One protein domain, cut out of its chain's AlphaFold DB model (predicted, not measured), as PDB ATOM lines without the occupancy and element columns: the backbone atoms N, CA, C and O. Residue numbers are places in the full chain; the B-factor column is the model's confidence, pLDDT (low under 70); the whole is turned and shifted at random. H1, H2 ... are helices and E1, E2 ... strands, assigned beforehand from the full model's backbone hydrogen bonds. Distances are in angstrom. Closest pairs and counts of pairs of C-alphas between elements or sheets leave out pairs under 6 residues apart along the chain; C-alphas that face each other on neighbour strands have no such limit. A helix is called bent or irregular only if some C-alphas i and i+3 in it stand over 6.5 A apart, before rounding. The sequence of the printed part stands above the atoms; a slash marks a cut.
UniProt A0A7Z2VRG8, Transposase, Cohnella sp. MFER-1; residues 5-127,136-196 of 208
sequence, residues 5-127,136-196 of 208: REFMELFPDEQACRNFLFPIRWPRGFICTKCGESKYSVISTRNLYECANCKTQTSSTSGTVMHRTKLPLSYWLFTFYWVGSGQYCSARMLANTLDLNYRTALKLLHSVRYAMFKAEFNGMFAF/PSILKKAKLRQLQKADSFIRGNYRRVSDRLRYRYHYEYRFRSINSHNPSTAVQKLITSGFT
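This is residues 5 to 127 and 136 to 196 of the 208 residues of the protein "Transposase" of Cohnella sp. MFER-1 (UniProt A0A7Z2VRG8). A small hairpin of two strands, E1 and E2, makes a head at one end of the longest axis, and a cluster of crossed helices, with H5 at its core and H3, H4, H7 and H8 packed on it, fills the middle. At the other end H6 crosses H7, and residues 136 to 145, of which 137 to 145 belong to H6, stick out free. The printed part has 184 residues, with eight named helices and two named strands in the order H1, H2, E1, E2, H3 to H8; the sheet, E1 - E2, is antiparallel. The class is mostly helix; the whole is compact, with a radius of gyration of the C-alphas of 18.3 A and spans of 55 by 42 by 30 A.

E1 is residues 40 to 43 and E2 residues 48 to 51, each 9.8 A long; C-alpha 40 is at (7.103, 48.966, 111.887). H1 is residues 5 to 10, 8.7 A, and H2 residues 14 to 25, 15.8 A. H3 is residues 73 to 84, 16.1 A, H4 residues 91 to 97, 9.9 A, and H5 residues 102 to 121, 28.1 A. H6, residues 137 to 157, is 30.4 A long and begins at C-alpha 137, (45.683, 11.818, 107.815). H7 is residues 163 to 179, 25.1 A, and H8 residues 183 to 195, 18.4 A, ending at C-alpha 195, (17.487, 33.223, 117.511). H7 is irregular, with C-alphas 164 and 167 7.3 A apart; H2 only just, with C-alphas 20 and 23 6.7 A apart.

The hairpin E1 and E2 has N 41 and O 50 within hydrogen-bond range at 2.9 A. Residues 49 to 50 of E2 also pair, antiparallel, with residues 57 to 58. H2 touches H8, about perpendicular at 86 degrees, closest at the C-alphas of Arg 25 and Phe 195, 5.8 A. H2 touches H3 at Cys 17 and Leu 73, C-alphas 6.1 A apart. H1 is close to H3 but not clearly touching, C-alphas of Phe 7 and Phe 78 7.8 A apart. The hub H5 touches H7 at a steep tilt of 55 degrees, the same way, closest C-alphas Phe 117 and Tyr 171, 5.2 A. It touches H8 about perpendicular, 81 degrees, at Ala 115 and Gly 194, C-alphas 4.8 A apart. H4 touches H5 at Ala 91 and Leu 106, C-alphas 4.9 A apart. H3 touches H8 at Gly 84 and Val 187, C-alphas 4.4 A apart. H6 touches H7 with residues 147 to 154 alone, closest C-alphas Ala 150 and His 170, 5.6 A. H5 and H6 are apart. Every O i to N i+4 pair is within hydrogen-bond range in H1, H3, H4, H5, H6 and H8; H2 has 6 of 8 and H7 10 of 13.

The C-alphas of Thr 45 and Ser 137, the two farthest apart, are 57.7 A apart. Residues 128 to 135 are not printed, and C-alphas 127 and 136 are 13.3 A apart across the cut. The links H2 to E1 and E2 to H3 are long. Mean pLDDT of the printed part is 88.6; residues 122 to 127 are under 70.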
ATOM      1  N   ARG A   5      15.647  31.195 140.185       86.06
ATOM      2  CA  ARG A   5      14.900  32.359 140.663       86.06
ATOM      3  C   ARG A   5      15.118  33.572 139.760       86.06
ATOM      4  O   ARG A   5      14.144  34.127 139.272       86.06
ATOM      5  N   GLU A   6      16.374  33.913 139.481       86.44
ATOM      6  CA  GLU A   6      16.714  35.020 138.576       86.44
ATOM      7  C   GLU A   6      16.139  34.788 137.170       86.44
ATOM      8  O   GLU A   6      15.674  35.723 136.529       86.44
ATOM      9  N   PHE A   7      16.118  33.539 136.688       86.56
ATOM     10  CA  PHE A   7      15.475  33.206 135.417       86.56
ATOM     11  C   PHE A   7      13.968  33.510 135.439       86.56
ATOM     12  O   PHE A   7      13.459  34.112 134.497       86.56
ATOM     13  N   MET A   8      13.254  33.119 136.499       87.31
ATOM     14  CA  MET A   8      11.820  33.404 136.619       87.31
ATOM     15  C   MET A   8      11.537  34.906 136.760       87.31
ATOM     16  O   MET A   8      10.565  35.390 136.190       87.31
ATOM     17  N   GLU A   9      12.402  35.646 137.455       90.88
ATOM     18  CA  GLU A   9      12.301  37.106 137.592       90.88
ATOM     19  C   GLU A   9      12.565  37.838 136.262       90.88
ATOM     20  O   GLU A   9      11.917  38.843 135.974       90.88
ATOM     21  N   LEU A  10      13.469  37.324 135.419       88.69
ATOM     22  CA  LEU A  10      13.742  37.877 134.085       88.69
ATOM     23  C   LEU A  10      12.653  37.547 133.056       88.69
ATOM     24  O   LEU A  10      12.453  38.310 132.107       88.69
ATOM     25  N   PHE A  11      11.967  36.414 133.216       93.19
ATOM     26  CA  PHE A  11      10.975  35.912 132.262       93.19
ATOM     27  C   PHE A  11       9.623  35.598 132.928       93.19
ATOM     28  O   PHE A  11       9.155  34.460 132.833       93.19
ATOM     29  N   PRO A  12       8.972  36.588 133.572       92.06
ATOM     30  CA  PRO A  12       7.704  36.382 134.271       92.06
ATOM     31  C   PRO A  12       6.541  36.091 133.313       92.06
ATOM     32  O   PRO A  12       5.585  35.417 133.687       92.06
ATOM     33  N   ASP A  13       6.620  36.576 132.070       93.81
ATOM     34  CA  ASP A  13       5.596  36.377 131.053       93.81
ATOM     35  C   ASP A  13       6.181  36.260 129.628       93.81
ATOM     36  O   ASP A  13       7.382  36.423 129.365       93.81
ATOM     37  N   GLU A  14       5.303  35.954 128.669       93.06
ATOM     38  CA  GLU A  14       5.660  35.854 127.251       93.06
ATOM     39  C   GLU A  14       6.134  37.186 126.654       93.06
ATOM     40  O   GLU A  14       6.932  37.180 125.711       93.06
ATOM     41  N   GLN A  15       5.667  38.326 127.169       92.81
ATOM     42  CA  GLN A  15       6.064  39.637 126.661       92.81
ATOM     43  C   GLN A  15       7.506  39.961 127.065       92.81
ATOM     44  O   GLN A  15       8.279  40.412 126.218       92.81
ATOM     45  N   ALA A  16       7.908  39.649 128.297       94.69
ATOM     46  CA  ALA A  16       9.285  39.739 128.768       94.69
ATOM     47  C   ALA A  16      10.217  38.873 127.908       94.69
ATOM     48  O   ALA A  16      11.265  39.338 127.454       94.69
ATOM     49  N   CYS A  17       9.783  37.653 127.569       94.25
ATOM     50  CA  CYS A  17      10.519  36.788 126.651       94.25
ATOM     51  C   CYS A  17      10.675  37.441 125.267       94.25
ATOM     52  O   CYS A  17      11.772  37.472 124.713       94.25
ATOM     53  N   ARG A  18       9.608  38.009 124.689       92.31
ATOM     54  CA  ARG A  18       9.678  38.702 123.385       92.31
ATOM     55  C   ARG A  18      10.598  39.913 123.425       92.31
ATOM     56  O   ARG A  18      11.390  40.082 122.497       92.31
ATOM     57  N   ASN A  19      10.515  40.713 124.483       92.44
ATOM     58  CA  ASN A  19      11.343  41.898 124.682       92.44
ATOM     59  C   ASN A  19      12.825  41.524 124.779       92.44
ATOM     60  O   ASN A  19      13.653  42.173 124.147       92.44
ATOM     61  N   PHE A  20      13.155  40.439 125.485       92.00
ATOM     62  CA  PHE A  20      14.518  39.908 125.552       92.00
ATOM     63  C   PHE A  20      15.028  39.411 124.192       92.00
ATOM     64  O   PHE A  20      16.186  39.614 123.831       92.00
ATOM     65  N   LEU A  21      14.160  38.774 123.407       90.75
ATOM     66  CA  LEU A  21      14.531  38.173 122.126       90.75
ATOM     67  C   LEU A  21      14.606  39.166 120.970       90.75
ATOM     68  O   LEU A  21      15.344  38.932 120.013       90.75
ATOM     69  N   PHE A  22      13.862  40.267 121.045       91.06
ATOM     70  CA  PHE A  22      13.846  41.305 120.022       91.06
ATOM     71  C   PHE A  22      15.247  41.847 119.678       91.06
ATOM     72  O   PHE A  22      15.616  41.763 118.505       91.06
ATOM     73  N   PRO A  23      16.075  42.324 120.631       89.19
ATOM     74  CA  PRO A  23      17.413  42.828 120.321       89.19
ATOM     75  C   PRO A  23      18.373  41.722 119.864       89.19
ATOM     76  O   PRO A  23      19.299  41.991 119.111       89.19
ATOM     77  N   ILE A  24      18.148  40.462 120.247       88.00
ATOM     78  CA  ILE A  24      18.947  39.332 119.744       88.00
ATOM     79  C   ILE A  24      18.620  39.067 118.270       88.00
ATOM     80  O   ILE A  24      19.507  38.805 117.456       88.00
ATOM     81  N   ARG A  25      17.332  39.145 117.916       86.19
ATOM     82  CA  ARG A  25      16.824  38.948 116.553       86.19
ATOM     83  C   ARG A  25      17.156  40.118 115.627       86.19
ATOM     84  O   ARG A  25      17.366  39.886 114.434       86.19
ATOM     85  N   TRP A  26      17.161  41.331 116.172       87.25
ATOM     86  CA  TRP A  26      17.370  42.598 115.479       87.25
ATOM     87  C   TRP A  26      18.303  43.526 116.283       87.25
ATOM     88  O   TRP A  26      17.845  44.512 116.867       87.25
ATOM     89  N   PRO A  27      19.625  43.268 116.288       85.25
ATOM     90  CA  PRO A  27      20.585  44.019 117.107       85.25
ATOM     91  C   PRO A  27      20.654  45.520 116.818       85.25
ATOM     92  O   PRO A  27      21.052  46.292 117.682       85.25
ATOM     93  N   ARG A  28      20.269  45.949 115.608       84.81
ATOM     94  CA  ARG A  28      20.226  47.370 115.209       84.81
ATOM     95  C   ARG A  28      18.795  47.891 115.013       84.81
ATOM     96  O   ARG A  28      18.590  48.833 114.254       84.81
ATOM     97  N   GLY A  29      17.813  47.254 115.651       88.75
ATOM     98  CA  GLY A  29      16.392  47.540 115.457       88.75
ATOM     99  C   GLY A  29      15.774  46.766 114.290       88.75
ATOM    100  O   GLY A  29      16.479  46.155 113.482       88.75
ATOM    101  N   PHE A  30      14.436  46.752 114.246       89.44
ATOM    102  CA  PHE A  30      13.669  46.020 113.237       89.44
ATOM    103  C   PHE A  30      14.073  46.449 111.827       89.44
ATOM    104  O   PHE A  30      14.182  47.638 111.538       89.44
ATOM    105  N   ILE A  31      14.239  45.468 110.943       88.75
ATOM    106  CA  ILE A  31      14.392  45.682 109.506       88.75
ATOM    107  C   ILE A  31      13.533  44.654 108.781       88.75
ATOM    108  O   ILE A  31      13.619  43.446 109.034       88.75
ATOM    109  N   CYS A  32      12.701  45.133 107.860       88.81
ATOM    110  CA  CYS A  32      11.891  44.280 107.011       88.81
ATOM    111  C   CYS A  32      12.773  43.525 106.010       88.81
ATOM    112  O   CYS A  32      13.406  44.129 105.145       88.81
ATOM    113  N   THR A  33      12.730  42.193 106.039       84.19
ATOM    114  CA  THR A  33      13.515  41.334 105.134       84.19
ATOM    115  C   THR A  33      13.083  41.411 103.668       84.19
ATOM    116  O   THR A  33      13.795  40.914 102.806       84.19
ATOM    117  N   LYS A  34      11.913  42.000 103.376       87.56
ATOM    118  CA  LYS A  34      11.375  42.136 102.014       87.56
ATOM    119  C   LYS A  34      11.752  43.459 101.342       87.56
ATOM    120  O   LYS A  34      11.911  43.486 100.132       87.56
ATOM    121  N   CYS A  35      11.834  44.560 102.096       89.06
ATOM    122  CA  CYS A  35      12.007  45.903 101.515       89.06
ATOM    123  C   CYS A  35      13.033  46.801 102.230       89.06
ATOM    124  O   CYS A  35      13.207  47.953 101.831       89.06
ATOM    125  N   GLY A  36      13.673  46.316 103.299       87.44
ATOM    126  CA  GLY A  36      14.702  47.046 104.047       87.44
ATOM    127  C   GLY A  36      14.199  48.188 104.939       87.44
ATOM    128  O   GLY A  36      15.010  48.850 105.575       87.44
ATOM    129  N   GLU A  37      12.886  48.431 105.004       91.00
ATOM    130  CA  GLU A  37      12.289  49.456 105.870       91.00
ATOM    131  C   GLU A  37      12.497  49.126 107.355       91.00
ATOM    132  O   GLU A  37      12.353  47.966 107.758       91.00
ATOM    133  N   SER A  38      12.801  50.144 108.164       91.44
ATOM    134  CA  SER A  38      12.994  50.001 109.611       91.44
ATOM    135  C   SER A  38      11.768  50.401 110.426       91.44
ATOM    136  O   SER A  38      11.627  49.977 111.573       91.44
ATOM    137  N   LYS A  39      10.851  51.186 109.848       94.00
ATOM    138  CA  LYS A  39       9.573  51.520 110.487       94.00
ATOM    139  C   LYS A  39       8.639  50.310 110.516       94.00
ATOM    140  O   LYS A  39       8.410  49.649 109.498       94.00
ATOM    141  N   TYR A  40       8.046  50.059 111.678       95.44
ATOM    142  CA  TYR A  40       7.103  48.966 111.887       95.44
ATOM    143  C   TYR A  40       6.008  49.335 112.887       95.44
ATOM    144  O   TYR A  40       6.168  50.254 113.687       95.44
ATOM    145  N   SER A  41       4.912  48.585 112.848       96.19
ATOM    146  CA  SER A  41       3.875  48.551 113.880       96.19
ATOM    147  C   SER A  41       3.827  47.165 114.529       96.19
ATOM    148  O   SER A  41       4.265  46.169 113.945       96.19
ATOM    149  N   VAL A  42       3.319  47.084 115.761       95.31
ATOM    150  CA  VAL A  42       3.132  45.811 116.472       95.31
ATOM    151  C   VAL A  42       1.661  45.422 116.427       95.31
ATOM    152  O   VAL A  42       0.797  46.162 116.890       95.31
ATOM    153  N   ILE A  43       1.378  44.230 115.913       94.75
ATOM    154  CA  ILE A  43       0.058  43.605 115.980       94.75
ATOM    155  C   ILE A  43       0.015  42.790 117.271       94.75
ATOM    156  O   ILE A  43       0.400  41.617 117.285       94.75
ATOM    157  N   SER A  44      -0.434  43.417 118.359       88.81
ATOM    158  CA  SER A  44      -0.453  42.832 119.708       88.81
ATOM    159  C   SER A  44      -1.230  41.512 119.775       88.81
ATOM    160  O   SER A  44      -0.744  40.541 120.345       88.81
ATOM    161  N   THR A  45      -2.373  41.418 119.090       89.56
ATOM    162  CA  THR A  45      -3.235  40.219 119.086       89.56
ATOM    163  C   THR A  45      -2.549  38.962 118.554       89.56
ATOM    164  O   THR A  45      -2.904  37.850 118.940       89.56
ATOM    165  N   ARG A  46      -1.562  39.116 117.664       87.62
ATOM    166  CA  ARG A  46      -0.820  38.005 117.043       87.62
ATOM    167  C   ARG A  46       0.668  38.008 117.388       87.62
ATOM    168  O   ARG A  46       1.388  37.103 116.971       87.62
ATOM    169  N   ASN A  47       1.125  39.002 118.151       90.50
ATOM    170  CA  ASN A  47       2.528  39.249 118.470       90.50
ATOM    171  C   ASN A  47       3.430  39.288 117.221       90.50
ATOM    172  O   ASN A  47       4.467  38.616 117.156       90.50
ATOM    173  N   LEU A  48       2.994  40.043 116.208       93.31
ATOM    174  CA  LEU A  48       3.703  40.217 114.939       93.31
ATOM    175  C   LEU A  48       4.213  41.647 114.792       93.31
ATOM    176  O   LEU A  48       3.570  42.596 115.229       93.31
ATOM    177  N   TYR A  49       5.340  41.781 114.108       94.00
ATOM    178  CA  TYR A  49       5.895  43.046 113.654       94.00
ATOM    179  C   TYR A  49       5.513  43.227 112.188       94.00
ATOM    180  O   TYR A  49       5.847  42.380 111.354       94.00
ATOM    181  N   GLU A  50       4.791  44.294 111.876       95.94
ATOM    182  CA  GLU A  50       4.353  44.617 110.524       95.94
ATOM    183  C   GLU A  50       5.165  45.782 109.964       95.94
ATOM    184  O   GLU A  50       5.238  46.855 110.556       95.94
ATOM    185  N   CYS A  51       5.770  45.572 108.797       95.75
ATOM    186  CA  CYS A  51       6.490  46.618 108.084       95.75
ATOM    187  C   CYS A  51       5.552  47.768 107.689       95.75
ATOM    188  O   CYS A  51       4.537  47.539 107.024       95.75
ATOM    189  N   ALA A  52       5.929  49.008 108.008       96.12
ATOM    190  CA  ALA A  52       5.112  50.180 107.700       96.12
ATOM    191  C   ALA A  52       4.920  50.393 106.186       96.12
ATOM    192  O   ALA A  52       3.834  50.805 105.774       96.12
ATOM    193  N   ASN A  53       5.941  50.057 105.384       95.31
ATOM    194  CA  ASN A  53       5.970  50.249 103.934       95.31
ATOM    195  C   ASN A  53       5.247  49.120 103.171       95.31
ATOM    196  O   ASN A  53       4.201  49.336 102.574       95.31
ATOM    197  N   CYS A  54       5.763  47.886 103.222       95.19
ATOM    198  CA  CYS A  54       5.254  46.779 102.395       95.19
ATOM    199  C   CYS A  54       4.268  45.837 103.109       95.19
ATOM    200  O   CYS A  54       3.968  44.764 102.579       95.19
ATOM    201  N   LYS A  55       3.840  46.177 104.335       96.00
ATOM    202  CA  LYS A  55       2.889  45.410 105.172       96.00
ATOM    203  C   LYS A  55       3.271  43.948 105.429       96.00
ATOM    204  O   LYS A  55       2.453  43.127 105.824       96.00
ATOM    205  N   THR A  56       4.540  43.596 105.223       94.44
ATOM    206  CA  THR A  56       5.034  42.249 105.520       94.44
ATOM    207  C   THR A  56       5.078  42.047 107.029       94.44
ATOM    208  O   THR A  56       5.697  42.837 107.740       94.44
ATOM    209  N   GLN A  57       4.444  40.973 107.497       94.38
ATOM    210  CA  GLN A  57       4.377  40.597 108.907       94.38
ATOM    211  C   GLN A  57       5.462  39.572 109.246       94.38
ATOM    212  O   GLN A  57       5.759  38.668 108.464       94.38
ATOM    213  N   THR A  58       6.086  39.700 110.412       91.81
ATOM    214  CA  THR A  58       7.150  38.799 110.881       91.81
ATOM    215  C   THR A  58       7.031  38.608 112.390       91.81
ATOM    216  O   THR A  58       6.765  39.563 113.107       91.81
ATOM    217  N   SER A  59       7.219  37.387 112.898       90.94
ATOM    218  CA  SER A  59       7.294  37.131 114.343       90.94
ATOM    219  C   SER A  59       8.750  37.117 114.820       90.94
ATOM    220  O   SER A  59       9.664  36.877 114.027       90.94
ATOM    221  N   SER A  60       8.985  37.263 116.130       88.75
ATOM    222  CA  SER A  60      10.333  37.123 116.720       88.75
ATOM    223  C   SER A  60      10.966  35.750 116.446       88.75
ATOM    224  O   SER A  60      12.184  35.613 116.446       88.75
ATOM    225  N   THR A  61      10.147  34.725 116.191       91.44
ATOM    226  CA  THR A  61      10.590  33.349 115.936       91.44
ATOM    227  C   THR A  61      10.712  33.009 114.447       91.44
ATOM    228  O   THR A  61      11.166  31.912 114.102       91.44
ATOM    229  N   SER A  62      10.347  33.916 113.535       90.25
ATOM    230  CA  SER A  62      10.417  33.674 112.090       90.25
ATOM    231  C   SER A  62      11.840  33.382 111.609       90.25
ATOM    232  O   SER A  62      12.756  34.181 111.814       90.25
ATOM    233  N   GLY A  63      12.011  32.232 110.945       84.81
ATOM    234  CA  GLY A  63      13.300  31.757 110.425       84.81
ATOM    235  C   GLY A  63      14.279  31.240 111.489       84.81
ATOM    236  O   GLY A  63      15.404  30.885 111.152       84.81
ATOM    237  N   THR A  64      13.874  31.197 112.762       90.56
ATOM    238  CA  THR A  64      14.691  30.701 113.885       90.56
ATOM    239  C   THR A  64      14.456  29.206 114.129       90.56
ATOM    240  O   THR A  64      13.577  28.599 113.514       90.56
ATOM    241  N   VAL A  65      15.165  28.598 115.088       91.50
ATOM    242  CA  VAL A  65      14.880  27.202 115.496       91.50
ATOM    243  C   VAL A  65      13.500  27.026 116.156       91.50
ATOM    244  O   VAL A  65      13.024  25.900 116.287       91.50
ATOM    245  N   MET A  66      12.849  28.134 116.534       92.25
ATOM    246  CA  MET A  66      11.483  28.205 117.072       92.25
ATOM    247  C   MET A  66      10.437  28.543 116.010       92.25
ATOM    248  O   MET A  66       9.295  28.869 116.346       92.25
ATOM    249  N   HIS A  67      10.796  28.528 114.726       91.81
ATOM    250  CA  HIS A  67       9.845  28.858 113.674       91.81
ATOM    251  C   HIS A  67       8.589  27.976 113.766       91.81
ATOM    252  O   HIS A  67       8.685  26.752 113.863       91.81
ATOM    253  N   ARG A  68       7.406  28.611 113.743       90.31
ATOM    254  CA  ARG A  68       6.084  27.961 113.888       90.31
ATOM    255  C   ARG A  68       5.908  27.175 115.193       90.31
ATOM    256  O   ARG A  68       5.090  26.256 115.254       90.31
ATOM    257  N   THR A  69       6.659  27.519 116.238       93.12
ATOM    258  CA  THR A  69       6.456  26.907 117.549       93.12
ATOM    259  C   THR A  69       5.087  27.271 118.117       93.12
ATOM    260  O   THR A  69       4.616  28.396 117.961       93.12
ATOM    261  N   LYS A  70       4.457  26.293 118.771       92.56
ATOM    262  CA  LYS A  70       3.250  26.480 119.590       92.56
ATOM    263  C   LYS A  70       3.569  26.482 121.086       92.56
ATOM    264  O   LYS A  70       2.662  26.597 121.897       92.56
ATOM    265  N   LEU A  71       4.839  26.278 121.441       95.75
ATOM    266  CA  LEU A  71       5.280  26.290 122.829       95.75
ATOM    267  C   LEU A  71       5.532  27.726 123.291       95.75
ATOM    268  O   LEU A  71       6.024  28.517 122.476       95.75
ATOM    269  N   PRO A  72       5.279  28.028 124.576       95.00
ATOM    270  CA  PRO A  72       5.696  29.281 125.196       95.00
ATOM    271  C   PRO A  72       7.189  29.545 124.970       95.00
ATOM    272  O   PRO A  72       8.009  28.621 125.018       95.00
ATOM    273  N   LEU A  73       7.564  30.796 124.718       94.88
ATOM    274  CA  LEU A  73       8.959  31.216 124.584       94.88
ATOM    275  C   LEU A  73       9.740  30.998 125.880       94.88
ATOM    276  O   LEU A  73      10.923  30.654 125.813       94.88
ATOM    277  N   SER A  74       9.080  31.105 127.035       94.62
ATOM    278  CA  SER A  74       9.678  30.786 128.335       94.62
ATOM    279  C   SER A  74      10.221  29.352 128.383       94.62
ATOM    280  O   SER A  74      11.323  29.124 128.876       94.62
ATOM    281  N   TYR A  75       9.526  28.387 127.766       95.75
ATOM    282  CA  TYR A  75       9.951  26.981 127.723       95.75
ATOM    283  C   TYR A  75      11.204  26.804 126.861       95.75
ATOM    284  O   TYR A  75      12.095  26.016 127.189       95.75
ATOM    285  N   TRP A  76      11.303  27.559 125.765       95.94
ATOM    286  CA  TRP A  76      12.502  27.579 124.930       95.94
ATOM    287  C   TRP A  76      13.684  28.193 125.664       95.94
ATOM    288  O   TRP A  76      14.741  27.568 125.717       95.94
ATOM    289  N   LEU A  77      13.500  29.378 126.250       94.31
ATOM    290  CA  LEU A  77      14.533  30.072 127.014       94.31
ATOM    291  C   LEU A  77      15.026  29.225 128.188       94.31
ATOM    292  O   LEU A  77      16.236  29.090 128.367       94.31
ATOM    293  N   PHE A  78      14.115  28.572 128.908       94.12
ATOM    294  CA  PHE A  78      14.458  27.670 130.002       94.12
ATOM    295  C   PHE A  78      15.257  26.469 129.503       94.12
ATOM    296  O   PHE A  78      16.284  26.120 130.080       94.12
ATOM    297  N   THR A  79      14.843  25.859 128.390       95.12
ATOM    298  CA  THR A  79      15.579  24.722 127.819       95.12
ATOM    299  C   THR A  79      16.962  25.150 127.324       95.12
ATOM    300  O   THR A  79      17.936  24.431 127.545       95.12
ATOM    301  N   PHE A  80      17.095  26.318 126.691       93.38
ATOM    302  CA  PHE A  80      18.399  26.856 126.298       93.38
ATOM    303  C   PHE A  80      19.295  27.108 127.508       93.38
ATOM    304  O   PHE A  80      20.456  26.699 127.496       93.38
ATOM    305  N   TYR A  81      18.751  27.728 128.553       91.56
ATOM    306  CA  TYR A  81      19.453  27.968 129.804       91.56
ATOM    307  C   TYR A  81      19.907  26.649 130.453       91.56
ATOM    308  O   TYR A  81      21.097  26.472 130.720       91.56
ATOM    309  N   TRP A  82      19.002  25.680 130.613       91.44
ATOM    310  CA  TRP A  82      19.306  24.391 131.232       91.44
ATOM    311  C   TRP A  82      20.371  23.628 130.442       91.44
ATOM    312  O   TRP A  82      21.408  23.258 130.989       91.44
ATOM    313  N   VAL A  83      20.174  23.425 129.140       90.69
ATOM    314  CA  VAL A  83      21.125  22.635 128.346       90.69
ATOM    315  C   VAL A  83      22.463  23.382 128.196       90.69
ATOM    316  O   VAL A  83      23.525  22.759 128.265       90.69
ATOM    317  N   GLY A  84      22.434  24.711 128.055       88.62
ATOM    318  CA  GLY A  84      23.629  25.556 127.975       88.62
ATOM    319  C   GLY A  84      24.440  25.613 129.273       88.62
ATOM    320  O   GLY A  84      25.656  25.767 129.214       88.62
ATOM    321  N   SER A  85      23.806  25.405 130.434       85.12
ATOM    322  CA  SER A  85      24.477  25.396 131.745       85.12
ATOM    323  C   SER A  85      25.439  24.220 131.967       85.12
ATOM    324  O   SER A  85      26.110  24.154 132.992       85.12
ATOM    325  N   GLY A  86      25.510  23.265 131.036       82.88
ATOM    326  CA  GLY A  86      26.371  22.091 131.170       82.88
ATOM    327  C   GLY A  86      25.716  20.923 131.911       82.88
ATOM    328  O   GLY A  86      26.247  19.815 131.871       82.88
ATOM    329  N   GLN A  87      24.515  21.103 132.465       82.69
ATOM    330  CA  GLN A  87      23.770  20.020 133.104       82.69
ATOM    331  C   GLN A  87      23.231  19.001 132.090       82.69
ATOM    332  O   GLN A  87      22.890  19.328 130.945       82.69
ATOM    333  N   TYR A  88      23.162  17.742 132.521       83.62
ATOM    334  CA  TYR A  88      22.511  16.677 131.770       83.62
ATOM    335  C   TYR A  88      20.997  16.923 131.701       83.62
ATOM    336  O   TYR A  88      20.358  17.198 132.714       83.62
ATOM    337  N   CYS A  89      20.419  16.804 130.503       88.38
ATOM    338  CA  CYS A  89      18.992  17.017 130.279       88.38
ATOM    339  C   CYS A  89      18.436  15.956 129.321       88.38
ATOM    340  O   CYS A  89      18.659  15.983 128.105       88.38
ATOM    341  N   SER A  90      17.705  14.989 129.881       91.06
ATOM    342  CA  SER A  90      16.982  13.986 129.095       91.06
ATOM    343  C   SER A  90      15.606  14.499 128.668       91.06
ATOM    344  O   SER A  90      14.996  15.325 129.344       91.06
ATOM    345  N   ALA A  91      15.056  13.946 127.583       92.94
ATOM    346  CA  ALA A  91      13.702  14.288 127.139       92.94
ATOM    347  C   ALA A  91      12.636  13.991 128.204       92.94
ATOM    348  O   ALA A  91      11.647  14.707 128.282       92.94
ATOM    349  N   ARG A  92      12.844  12.968 129.045       93.88
ATOM    350  CA  ARG A  92      11.931  12.631 130.146       93.88
ATOM    351  C   ARG A  92      12.029  13.630 131.299       93.88
ATOM    352  O   ARG A  92      11.001  14.031 131.822       93.88
ATOM    353  N   MET A  93      13.242  14.057 131.661       93.88
ATOM    354  CA  MET A  93      13.433  15.105 132.672       93.88
ATOM    355  C   MET A  93      12.798  16.417 132.219       93.88
ATOM    356  O   MET A  93      12.052  17.026 132.978       93.88
ATOM    357  N   LEU A  94      13.033  16.807 130.963       95.69
ATOM    358  CA  LEU A  94      12.450  18.024 130.407       95.69
ATOM    359  C   LEU A  94      10.922  17.943 130.326       95.69
ATOM    360  O   LEU A  94      10.249  18.903 130.679       95.69
ATOM    361  N   ALA A  95      10.383  16.793 129.900       96.88
ATOM    362  CA  ALA A  95       8.946  16.537 129.869       96.88
ATOM    363  C   ALA A  95       8.308  16.730 131.248       96.88
ATOM    364  O   ALA A  95       7.356  17.486 131.367       96.88
ATOM    365  N   ASN A  96       8.881  16.117 132.285       96.31
ATOM    366  CA  ASN A  96       8.366  16.242 133.646       96.31
ATOM    367  C   ASN A  96       8.505  17.669 134.198       96.31
ATOM    368  O   ASN A  96       7.630  18.130 134.914       96.31
ATOM    369  N   THR A  97       9.600  18.365 133.878       95.00
ATOM    370  CA  THR A  97       9.867  19.703 134.436       95.00
ATOM    371  C   THR A  97       8.974  20.779 133.826       95.00
ATOM    372  O   THR A  97       8.591  21.714 134.516       95.00
ATOM    373  N   LEU A  98       8.656  20.664 132.534       95.00
ATOM    374  CA  LEU A  98       7.832  21.636 131.804       95.00
ATOM    375  C   LEU A  98       6.375  21.189 131.625       95.00
ATOM    376  O   LEU A  98       5.639  21.822 130.867       95.00
ATOM    377  N   ASP A  99       5.993  20.077 132.256       96.50
ATOM    378  CA  ASP A  99       4.702  19.407 132.071       96.50
ATOM    379  C   ASP A  99       4.327  19.239 130.583       96.50
ATOM    380  O   ASP A  99       3.270  19.627 130.084       96.50
ATOM    381  N   LEU A 100       5.276  18.704 129.815       96.88
ATOM    382  CA  LEU A 100       5.128  18.448 128.388       96.88
ATOM    383  C   LEU A 100       4.982  16.957 128.133       96.88
ATOM    384  O   LEU A 100       5.626  16.120 128.761       96.88
ATOM    385  N   ASN A 101       4.262  16.611 127.068       97.25
ATOM    386  CA  ASN A 101       4.355  15.252 126.560       97.25
ATOM    387  C   ASN A 101       5.804  14.942 126.111       97.25
ATOM    388  O   ASN A 101       6.533  15.797 125.587       97.25
ATOM    389  N   TYR A 102       6.210  13.680 126.259       96.00
ATOM    390  CA  TYR A 102       7.567  13.232 125.931       96.00
ATOM    391  C   TYR A 102       7.989  13.565 124.491       96.00
ATOM    392  O   TYR A 102       9.129  13.959 124.245       96.00
ATOM    393  N   ARG A 103       7.077  13.424 123.516       95.81
ATOM    394  CA  ARG A 103       7.380  13.664 122.093       95.81
ATOM    395  C   ARG A 103       7.677  15.142 121.821       95.81
ATOM    396  O   ARG A 103       8.545  15.445 121.004       95.81
ATOM    397  N   THR A 104       6.985  16.046 122.502       97.25
ATOM    398  CA  THR A 104       7.169  17.495 122.438       97.25
ATOM    399  C   THR A 104       8.491  17.884 123.081       97.25
ATOM    400  O   THR A 104       9.284  18.564 122.433       97.25
ATOM    401  N   ALA A 105       8.788  17.374 124.280       97.06
ATOM    402  CA  ALA A 105      10.076  17.595 124.940       97.06
ATOM    403  C   ALA A 105      11.256  17.068 124.101       97.06
ATOM    404  O   ALA A 105      12.278  17.738 123.952       97.06
ATOM    405  N   LEU A 106      11.104  15.898 123.472       94.44
ATOM    406  CA  LEU A 106      12.121  15.336 122.585       94.44
ATOM    407  C   LEU A 106      12.350  16.208 121.339       94.44
ATOM    408  O   LEU A 106      13.498  16.455 120.968       94.44
ATOM    409  N   LYS A 107      11.276  16.693 120.699       95.19
ATOM    410  CA  LYS A 107      11.372  17.625 119.561       95.19
ATOM    411  C   LYS A 107      12.049  18.934 119.970       95.19
ATOM    412  O   LYS A 107      12.940  19.385 119.255       95.19
ATOM    413  N   LEU A 108      11.674  19.488 121.121       96.56
ATOM    414  CA  LEU A 108      12.278  20.689 121.696       96.56
ATOM    415  C   LEU A 108      13.791  20.504 121.894       96.56
ATOM    416  O   LEU A 108      14.577  21.279 121.350       96.56
ATOM    417  N   LEU A 109      14.221  19.415 122.542       95.06
ATOM    418  CA  LEU A 109      15.647  19.101 122.691       95.06
ATOM    419  C   LEU A 109      16.360  18.908 121.351       95.06
ATOM    420  O   LEU A 109      17.495  19.348 121.189       95.06
ATOM    421  N   HIS A 110      15.730  18.261 120.370       93.56
ATOM    422  CA  HIS A 110      16.324  18.119 119.039       93.56
ATOM    423  C   HIS A 110      16.525  19.464 118.333       93.56
ATOM    424  O   HIS A 110      17.524  19.609 117.619       93.56
ATOM    425  N   SER A 111      15.620  20.426 118.523       94.31
ATOM    426  CA  SER A 111      15.775  21.792 118.017       94.31
ATOM    427  C   SER A 111      16.880  22.550 118.753       94.31
ATOM    428  O   SER A 111      17.688  23.212 118.107       94.31
ATOM    429  N   VAL A 112      16.998  22.389 120.075       94.88
ATOM    430  CA  VAL A 112      18.094  22.985 120.863       94.88
ATOM    431  C   VAL A 112      19.455  22.411 120.455       94.88
ATOM    432  O   VAL A 112      20.394  23.165 120.221       94.88
ATOM    433  N   ARG A 113      19.563  21.095 120.241       92.75
ATOM    434  CA  ARG A 113      20.782  20.461 119.698       92.75
ATOM    435  C   ARG A 113      21.138  20.964 118.300       92.75
ATOM    436  O   ARG A 113      22.311  21.062 117.951       92.75
ATOM    437  N   TYR A 114      20.138  21.301 117.490       90.75
ATOM    438  CA  TYR A 114      20.380  21.939 116.199       90.75
ATOM    439  C   TYR A 114      20.869  23.391 116.354       90.75
ATOM    440  O   TYR A 114      21.746  23.818 115.609       90.75
ATOM    441  N   ALA A 115      20.394  24.135 117.357       91.94
ATOM    442  CA  ALA A 115      20.959  25.443 117.700       91.94
ATOM    443  C   ALA A 115      22.417  25.341 118.189       91.94
ATOM    444  O   ALA A 115      23.247  26.165 117.805       91.94
ATOM    445  N   MET A 116      22.762  24.302 118.959       91.19
ATOM    446  CA  MET A 116      24.150  24.009 119.353       91.19
ATOM    447  C   MET A 116      25.044  23.770 118.139       91.19
ATOM    448  O   MET A 116      26.140  24.316 118.061       91.19
ATOM    449  N   PHE A 117      24.552  23.012 117.157       88.25
ATOM    450  CA  PHE A 117      25.242  22.866 115.881       88.25
ATOM    451  C   PHE A 117      25.457  24.213 115.201       88.25
ATOM    452  O   PHE A 117      26.590  24.523 114.869       88.25
ATOM    453  N   LYS A 118      24.410  25.036 115.048       85.12
ATOM    454  CA  LYS A 118      24.531  26.367 114.430       85.12
ATOM    455  C   LYS A 118      25.550  27.265 115.141       85.12
ATOM    456  O   LYS A 118      26.268  27.987 114.459       85.12
ATOM    457  N   ALA A 119      25.617  27.218 116.475       85.31
ATOM    458  CA  ALA A 119      26.574  28.003 117.261       85.31
ATOM    459  C   ALA A 119      28.024  27.661 116.900       85.31
ATOM    460  O   ALA A 119      28.862  28.549 116.787       85.31
ATOM    461  N   GLU A 120      28.296  26.375 116.681       81.31
ATOM    462  CA  GLU A 120      29.636  25.873 116.382       81.31
ATOM    463  C   GLU A 120      29.906  25.738 114.877       81.31
ATOM    464  O   GLU A 120      31.053  25.568 114.482       81.31
ATOM    465  N   PHE A 121      28.882  25.801 114.020       70.81
ATOM    466  CA  PHE A 121      29.020  25.622 112.572       70.81
ATOM    467  C   PHE A 121      29.784  26.781 111.922       70.81
ATOM    468  O   PHE A 121      30.618  26.550 111.050       70.81
ATOM    469  N   ASN A 122      29.588  28.007 112.418       59.88
ATOM    470  CA  ASN A 122      30.384  29.168 111.998       59.88
ATOM    471  C   ASN A 122      31.791  29.181 112.630       59.88
ATOM    472  O   ASN A 122      32.646  29.959 112.214       59.88
ATOM    473  N   GLY A 123      32.053  28.309 113.609       53.44
ATOM    474  CA  GLY A 123      33.350  28.136 114.252       53.44
ATOM    475  C   GLY A 123      34.164  27.014 113.604       53.44
ATOM    476  O   GLY A 123      33.869  25.829 113.756       53.44
ATOM    477  N   MET A 124      35.252  27.388 112.928       44.78
ATOM    478  CA  MET A 124      36.378  26.499 112.599       44.78
ATOM    479  C   MET A 124      36.112  25.348 111.602       44.78
ATOM    480  O   MET A 124      37.008  24.540 111.393       44.78
ATOM    481  N   PHE A 125      34.927  25.235 110.984       43.47
ATOM    482  CA  PHE A 125      34.602  24.140 110.041       43.47
ATOM    483  C   PHE A 125      33.879  24.577 108.756       43.47
ATOM    484  O   PHE A 125      33.512  23.716 107.961       43.47
ATOM    485  N   ALA A 126      33.748  25.880 108.478       49.56
ATOM    486  CA  ALA A 126      33.249  26.353 107.177       49.56
ATOM    487  C   ALA A 126      34.101  25.843 105.987       49.56
ATOM    488  O   ALA A 126      33.599  25.723 104.876       49.56
ATOM    489  N   PHE A 127      35.366  25.479 106.235       43.94
ATOM    490  CA  PHE A 127      36.294  24.897 105.260       43.94
ATOM    491  C   PHE A 127      36.337  23.356 105.262       43.94
ATOM    492  O   PHE A 127      37.039  22.754 104.454       43.94
ATOM    493  N   PRO A 136      44.143  15.684 105.233       79.69
ATOM    494  CA  PRO A 136      45.333  15.119 105.865       79.69
ATOM    495  C   PRO A 136      45.013  14.012 106.876       79.69
ATOM    496  O   PRO A 136      44.041  14.090 107.636       79.69
ATOM    497  N   SER A 137      45.874  12.991 106.946       83.62
ATOM    498  CA  SER A 137      45.683  11.818 107.815       83.62
ATOM    499  C   SER A 137      45.511  12.188 109.297       83.62
ATOM    500  O   SER A 137      44.712  11.569 110.006       83.62
ATOM    501  N   ILE A 138      46.199  13.239 109.757       83.38
ATOM    502  CA  ILE A 138      46.088  13.766 111.122       83.38
ATOM    503  C   ILE A 138      44.674  14.279 111.429       83.38
ATOM    504  O   ILE A 138      44.133  13.974 112.492       83.38
ATOM    505  N   LEU A 139      44.027  14.968 110.481       79.69
ATOM    506  CA  LEU A 139      42.662  15.475 110.646       79.69
ATOM    507  C   LEU A 139      41.648  14.327 110.670       79.69
ATOM    508  O   LEU A 139      40.744  14.320 111.509       79.69
ATOM    509  N   LYS A 140      41.837  13.310 109.816       79.12
ATOM    510  CA  LYS A 140      41.022  12.081 109.825       79.12
ATOM    511  C   LYS A 140      41.112  11.372 111.188       79.12
ATOM    512  O   LYS A 140      40.081  11.054 111.785       79.12
ATOM    513  N   LYS A 141      42.324  11.205 111.736       85.25
ATOM    514  CA  LYS A 141      42.552  10.614 113.073       85.25
ATOM    515  C   LYS A 141      41.928  11.450 114.200       85.25
ATOM    516  O   LYS A 141      41.299  10.888 115.098       85.25
ATOM    517  N   ALA A 142      42.066  12.775 114.155       84.88
ATOM    518  CA  ALA A 142      41.475  13.674 115.147       84.88
ATOM    519  C   ALA A 142      39.936  13.592 115.157       84.88
ATOM    520  O   ALA A 142      39.337  13.476 116.229       84.88
ATOM    521  N   LYS A 143      39.300  13.562 113.975       80.94
ATOM    522  CA  LYS A 143      37.847  13.370 113.823       80.94
ATOM    523  C   LYS A 143      37.386  12.052 114.441       80.94
ATOM    524  O   LYS A 143      36.445  12.053 115.228       80.94
ATOM    525  N   LEU A 144      38.057  10.941 114.126       85.62
ATOM    526  CA  LEU A 144      37.710   9.625 114.678       85.62
ATOM    527  C   LEU A 144      37.774   9.624 116.210       85.62
ATOM    528  O   LEU A 144      36.839   9.161 116.858       85.62
ATOM    529  N   ARG A 145      38.820  10.222 116.795       88.12
ATOM    530  CA  ARG A 145      38.927  10.377 118.255       88.12
ATOM    531  C   ARG A 145      37.793  11.222 118.836       88.12
ATOM    532  O   ARG A 145      37.263  10.880 119.890       88.12
ATOM    533  N   GLN A 146      37.402  12.314 118.175       86.12
ATOM    534  CA  GLN A 146      36.256  13.116 118.620       86.12
ATOM    535  C   GLN A 146      34.943  12.327 118.563       86.12
ATOM    536  O   GLN A 146      34.181  12.381 119.526       86.12
ATOM    537  N   LEU A 147      34.698  11.570 117.489       87.19
ATOM    538  CA  LEU A 147      33.509  10.721 117.355       87.19
ATOM    539  C   LEU A 147      33.468   9.638 118.439       87.19
ATOM    540  O   LEU A 147      32.445   9.478 119.093       87.19
ATOM    541  N   GLN A 148      34.595   8.977 118.716       91.12
ATOM    542  CA  GLN A 148      34.698   7.987 119.797       91.12
ATOM    543  C   GLN A 148      34.358   8.586 121.167       91.12
ATOM    544  O   GLN A 148      33.604   7.986 121.938       91.12
ATOM    545  N   LYS A 149      34.871   9.786 121.470       92.62
ATOM    546  CA  LYS A 149      34.528  10.497 122.710       92.62
ATOM    547  C   LYS A 149      33.049  10.878 122.751       92.62
ATOM    548  O   LYS A 149      32.409  10.692 123.783       92.62
ATOM    549  N   ALA A 150      32.498  11.352 121.635       90.81
ATOM    550  CA  ALA A 150      31.082  11.680 121.526       90.81
ATOM    551  C   ALA A 150      30.197  10.441 121.743       90.81
ATOM    552  O   ALA A 150      29.223  10.509 122.486       90.81
ATOM    553  N   ASP A 151      30.559   9.292 121.179       90.94
ATOM    554  CA  ASP A 151      29.833   8.034 121.373       90.94
ATOM    555  C   ASP A 151      29.964   7.502 122.805       90.94
ATOM    556  O   ASP A 151      29.016   6.926 123.344       90.94
ATOM    557  N   SER A 152      31.113   7.707 123.456       92.62
ATOM    558  CA  SER A 152      31.276   7.429 124.889       92.62
ATOM    559  C   SER A 152      30.364   8.321 125.733       92.62
ATOM    560  O   SER A 152      29.655   7.826 126.607       92.62
ATOM    561  N   PHE A 153      30.321   9.624 125.434       91.56
ATOM    562  CA  PHE A 153      29.405  10.569 126.073       91.56
ATOM    563  C   PHE A 153      27.944  10.153 125.874       91.56
ATOM    564  O   PHE A 153      27.180  10.140 126.839       91.56
ATOM    565  N   ILE A 154      27.562   9.765 124.653       91.12
ATOM    566  CA  ILE A 154      26.197   9.332 124.345       91.12
ATOM    567  C   ILE A 154      25.832   8.094 125.155       91.12
ATOM    568  O   ILE A 154      24.784   8.096 125.789       91.12
ATOM    569  N   ARG A 155      26.689   7.069 125.172       89.88
ATOM    570  CA  ARG A 155      26.437   5.826 125.918       89.88
ATOM    571  C   ARG A 155      26.352   6.048 127.427       89.88
ATOM    572  O   ARG A 155      25.521   5.420 128.071       89.88
ATOM    573  N   GLY A 156      27.174   6.944 127.977       90.06
ATOM    574  CA  GLY A 156      27.171   7.247 129.411       90.06
ATOM    575  C   GLY A 156      25.960   8.062 129.869       90.06
ATOM    576  O   GLY A 156      25.496   7.896 130.991       90.06
ATOM    577  N   ASN A 157      25.423   8.926 129.002       88.25
ATOM    578  CA  ASN A 157      24.357   9.858 129.371       88.25
ATOM    579  C   ASN A 157      22.977   9.446 128.836       88.25
ATOM    580  O   ASN A 157      21.954   9.807 129.407       88.25
ATOM    581  N   TYR A 158      22.888   8.694 127.740       87.31
ATOM    582  CA  TYR A 158      21.624   8.402 127.064       87.31
ATOM    583  C   TYR A 158      21.444   6.896 126.861       87.31
ATOM    584  O   TYR A 158      22.304   6.230 126.300       87.31
ATOM    585  N   ARG A 159      20.280   6.358 127.264       80.38
ATOM    586  CA  ARG A 159      19.990   4.911 127.199       80.38
ATOM    587  C   ARG A 159      20.066   4.339 125.779       80.38
ATOM    588  O   ARG A 159      20.838   3.428 125.516       80.38
ATOM    589  N   ARG A 160      19.224   4.836 124.863       84.31
ATOM    590  CA  ARG A 160      19.145   4.345 123.478       84.31
ATOM    591  C   ARG A 160      18.916   5.510 122.525       84.31
ATOM    592  O   ARG A 160      17.872   6.156 122.568       84.31
ATOM    593  N   VAL A 161      19.891   5.753 121.657       86.69
ATOM    594  CA  VAL A 161      19.831   6.751 120.584       86.69
ATOM    595  C   VAL A 161      19.985   6.015 119.261       86.69
ATOM    596  O   VAL A 161      20.930   5.246 119.103       86.69
ATOM    597  N   SER A 162      19.056   6.221 118.327       88.25
ATOM    598  CA  SER A 162      19.154   5.620 116.995       88.25
ATOM    599  C   SER A 162      20.324   6.212 116.212       88.25
ATOM    600  O   SER A 162      20.597   7.410 116.318       88.25
ATOM    601  N   ASP A 163      20.974   5.403 115.374       85.19
ATOM    602  CA  ASP A 163      22.119   5.856 114.572       85.19
ATOM    603  C   ASP A 163      21.757   7.052 113.686       85.19
ATOM    604  O   ASP A 163      22.480   8.046 113.653       85.19
ATOM    605  N   ARG A 164      20.555   7.037 113.090       86.06
ATOM    606  CA  ARG A 164      20.022   8.156 112.295       86.06
ATOM    607  C   ARG A 164      19.968   9.478 113.065       86.06
ATOM    608  O   ARG A 164      20.011  10.530 112.442       86.06
ATOM    609  N   LEU A 165      19.830   9.456 114.391       86.88
ATOM    610  CA  LEU A 165      19.747  10.661 115.221       86.88
ATOM    611  C   LEU A 165      21.040  10.965 115.984       86.88
ATOM    612  O   LEU A 165      21.132  12.053 116.557       86.88
ATOM    613  N   ARG A 166      22.040  10.068 115.980       87.25
ATOM    614  CA  ARG A 166      23.296  10.236 116.736       87.25
ATOM    615  C   ARG A 166      24.008  11.546 116.432       87.25
ATOM    616  O   ARG A 166      24.495  12.190 117.356       87.25
ATOM    617  N   TYR A 167      23.967  11.995 115.179       86.00
ATOM    618  CA  TYR A 167      24.577  13.256 114.757       86.00
ATOM    619  C   TYR A 167      24.109  14.462 115.602       86.00
ATOM    620  O   TYR A 167      24.907  15.336 115.928       86.00
ATOM    621  N   ARG A 168      22.842  14.484 116.054       88.88
ATOM    622  CA  ARG A 168      22.323  15.557 116.923       88.88
ATOM    623  C   ARG A 168      22.976  15.562 118.301       88.88
ATOM    624  O   ARG A 168      23.160  16.620 118.890       88.88
ATOM    625  N   TYR A 169      23.302  14.388 118.824       90.94
ATOM    626  CA  TYR A 169      23.950  14.244 120.126       90.94
ATOM    627  C   TYR A 169      25.459  14.483 120.026       90.94
ATOM    628  O   TYR A 169      26.062  14.980 120.973       90.94
ATOM    629  N   HIS A 170      26.064  14.221 118.864       89.62
ATOM    630  CA  HIS A 170      27.429  14.667 118.574       89.62
ATOM    631  C   HIS A 170      27.537  16.197 118.609       89.62
ATOM    632  O   HIS A 170      28.508  16.716 119.158       89.62
ATOM    633  N   TYR A 171      26.531  16.923 118.104       89.88
ATOM    634  CA  TYR A 171      26.479  18.387 118.216       89.88
ATOM    635  C   TYR A 171      26.470  18.859 119.668       89.88
ATOM    636  O   TYR A 171      27.197  19.784 120.018       89.88
ATOM    637  N   GLU A 172      25.693  18.188 120.518       90.94
ATOM    638  CA  GLU A 172      25.654  18.480 121.947       90.94
ATOM    639  C   GLU A 172      27.007  18.231 122.617       90.94
ATOM    640  O   GLU A 172      27.518  19.115 123.304       90.94
ATOM    641  N   TYR A 173      27.607  17.058 122.391       90.69
ATOM    642  CA  TYR A 173      28.929  16.738 122.926       90.69
ATOM    643  C   TYR A 173      29.958  17.797 122.522       90.69
ATOM    644  O   TYR A 173      30.682  18.314 123.371       90.69
ATOM    645  N   ARG A 174      29.999  18.153 121.234       88.88
ATOM    646  CA  ARG A 174      30.945  19.138 120.711       88.88
ATOM    647  C   ARG A 174      30.738  20.505 121.355       88.88
ATOM    648  O   ARG A 174      31.698  21.081 121.855       88.88
ATOM    649  N   PHE A 175      29.500  20.991 121.387       89.62
ATOM    650  CA  PHE A 175      29.168  22.272 122.005       89.62
ATOM    651  C   PHE A 175      29.581  22.314 123.483       89.62
ATOM    652  O   PHE A 175      30.226  23.268 123.919       89.62
ATOM    653  N   ARG A 176      29.275  21.256 124.246       88.81
ATOM    654  CA  ARG A 176      29.665  21.143 125.661       88.81
ATOM    655  C   ARG A 176      31.179  21.061 125.836       88.81
ATOM    656  O   ARG A 176      31.713  21.695 126.734       88.81
ATOM    657  N   SER A 177      31.870  20.314 124.975       88.25
ATOM    658  CA  SER A 177      33.327  20.173 125.027       88.25
ATOM    659  C   SER A 177      34.055  21.483 124.728       88.25
ATOM    660  O   SER A 177      35.128  21.694 125.279       88.25
ATOM    661  N   ILE A 178      33.512  22.331 123.850       86.00
ATOM    662  CA  ILE A 178      34.112  23.625 123.492       86.00
ATOM    663  C   ILE A 178      33.842  24.669 124.577       86.00
ATOM    664  O   ILE A 178      34.713  25.474 124.895       86.00
ATOM    665  N   ASN A 179      32.639  24.660 125.155       87.44
ATOM    666  CA  ASN A 179      32.195  25.700 126.081       87.44
ATOM    667  C   ASN A 179      32.234  25.267 127.565       87.44
ATOM    668  O   ASN A 179      31.686  25.963 128.418       87.44
ATOM    669  N   SER A 180      32.902  24.154 127.891       84.31
ATOM    670  CA  SER A 180      32.991  23.583 129.250       84.31
ATOM    671  C   SER A 180      33.573  24.548 130.288       84.31
ATOM    672  O   SER A 180      33.183  24.507 131.450       84.31
ATOM    673  N   HIS A 181      34.484  25.429 129.870       83.38
ATOM    674  CA  HIS A 181      35.184  26.365 130.750       83.38
ATOM    675  C   HIS A 181      34.398  27.655 131.046       83.38
ATOM    676  O   HIS A 181      34.780  28.398 131.944       83.38
ATOM    677  N   ASN A 182      33.317  27.952 130.309       86.25
ATOM    678  CA  ASN A 182      32.528  29.173 130.514       86.25
ATOM    679  C   ASN A 182      31.024  28.950 130.231       86.25
ATOM    680  O   ASN A 182      30.541  29.257 129.133       86.25
ATOM    681  N   PRO A 183      30.263  28.453 131.226       82.75
ATOM    682  CA  PRO A 183      28.837  28.152 131.075       82.75
ATOM    683  C   PRO A 183      27.968  29.371 130.736       82.75
ATOM    684  O   PRO A 183      27.020  29.254 129.962       82.75
ATOM    685  N   SER A 184      28.286  30.561 131.261       83.94
ATOM    686  CA  SER A 184      27.546  31.793 130.937       83.94
ATOM    687  C   SER A 184      27.646  32.144 129.455       83.94
ATOM    688  O   SER A 184      26.630  32.408 128.809       83.94
ATOM    689  N   THR A 185      28.855  32.075 128.901       86.12
ATOM    690  CA  THR A 185      29.090  32.315 127.475       86.12
ATOM    691  C   THR A 185      28.449  31.224 126.625       86.12
ATOM    692  O   THR A 185      27.919  31.521 125.557       86.12
ATOM    693  N   ALA A 186      28.431  29.972 127.098       88.50
ATOM    694  CA  ALA A 186      27.735  28.878 126.427       88.50
ATOM    695  C   ALA A 186      26.234  29.182 126.275       88.50
ATOM    696  O   ALA A 186      25.700  29.138 125.168       88.50
ATOM    697  N   VAL A 187      25.559  29.556 127.366       89.38
ATOM    698  CA  VAL A 187      24.129  29.905 127.338       89.38
ATOM    699  C   VAL A 187      23.868  31.056 126.367       89.38
ATOM    700  O   VAL A 187      22.997  30.933 125.507       89.38
ATOM    701  N   GLN A 188      24.647  32.138 126.445       87.56
ATOM    702  CA  GLN A 188      24.494  33.280 125.537       87.56
ATOM    703  C   GLN A 188      24.691  32.874 124.074       87.56
ATOM    704  O   GLN A 188      23.822  33.146 123.249       87.56
ATOM    705  N   LYS A 189      25.774  32.152 123.752       88.62
ATOM    706  CA  LYS A 189      26.035  31.642 122.395       88.62
ATOM    707  C   LYS A 189      24.881  30.794 121.869       88.62
ATOM    708  O   LYS A 189      24.502  30.937 120.708       88.62
ATOM    709  N   LEU A 190      24.334  29.917 122.709       90.44
ATOM    710  CA  LEU A 190      23.252  29.013 122.335       90.44
ATOM    711  C   LEU A 190      21.934  29.755 122.091       90.44
ATOM    712  O   LEU A 190      21.238  29.465 121.117       90.44
ATOM    713  N   ILE A 191      21.602  30.722 122.949       89.88
ATOM    714  CA  ILE A 191      20.459  31.611 122.729       89.88
ATOM    715  C   ILE A 191      20.683  32.343 121.401       89.88
ATOM    716  O   ILE A 191      19.906  32.166 120.462       89.88
ATOM    717  N   THR A 192      21.791  33.066 121.239       87.81
ATOM    718  CA  THR A 192      22.083  33.807 120.006       87.81
ATOM    719  C   THR A 192      22.010  32.924 118.757       87.81
ATOM    720  O   THR A 192      21.352  33.300 117.790       87.81
ATOM    721  N   SER A 193      22.585  31.719 118.745       86.94
ATOM    722  CA  SER A 193      22.520  30.828 117.574       86.94
ATOM    723  C   SER A 193      21.110  30.288 117.290       86.94
ATOM    724  O   SER A 193      20.750  30.039 116.129       86.94
ATOM    725  N   GLY A 194      20.297  30.120 118.336       86.81
ATOM    726  CA  GLY A 194      18.899  29.716 118.241       86.81
ATOM    727  C   GLY A 194      18.027  30.794 117.598       86.81
ATOM    728  O   GLY A 194      17.169  30.464 116.773       86.81
ATOM    729  N   PHE A 195      18.288  32.063 117.923       83.56
ATOM    730  CA  PHE A 195      17.487  33.223 117.511       83.56
ATOM    731  C   PHE A 195      18.027  33.979 116.288       83.56
ATOM    732  O   PHE A 195      17.279  34.718 115.646       83.56
ATOM    733  N   THR A 196      19.288  33.772 115.911       75.44
ATOM    734  CA  THR A 196      19.874  34.401 114.721       75.44
ATOM    735  C   THR A 196      19.497  33.659 113.440       75.44
ATOM    736  O   THR A 196      19.519  32.428 113.328       75.44
TER     737      THR A 196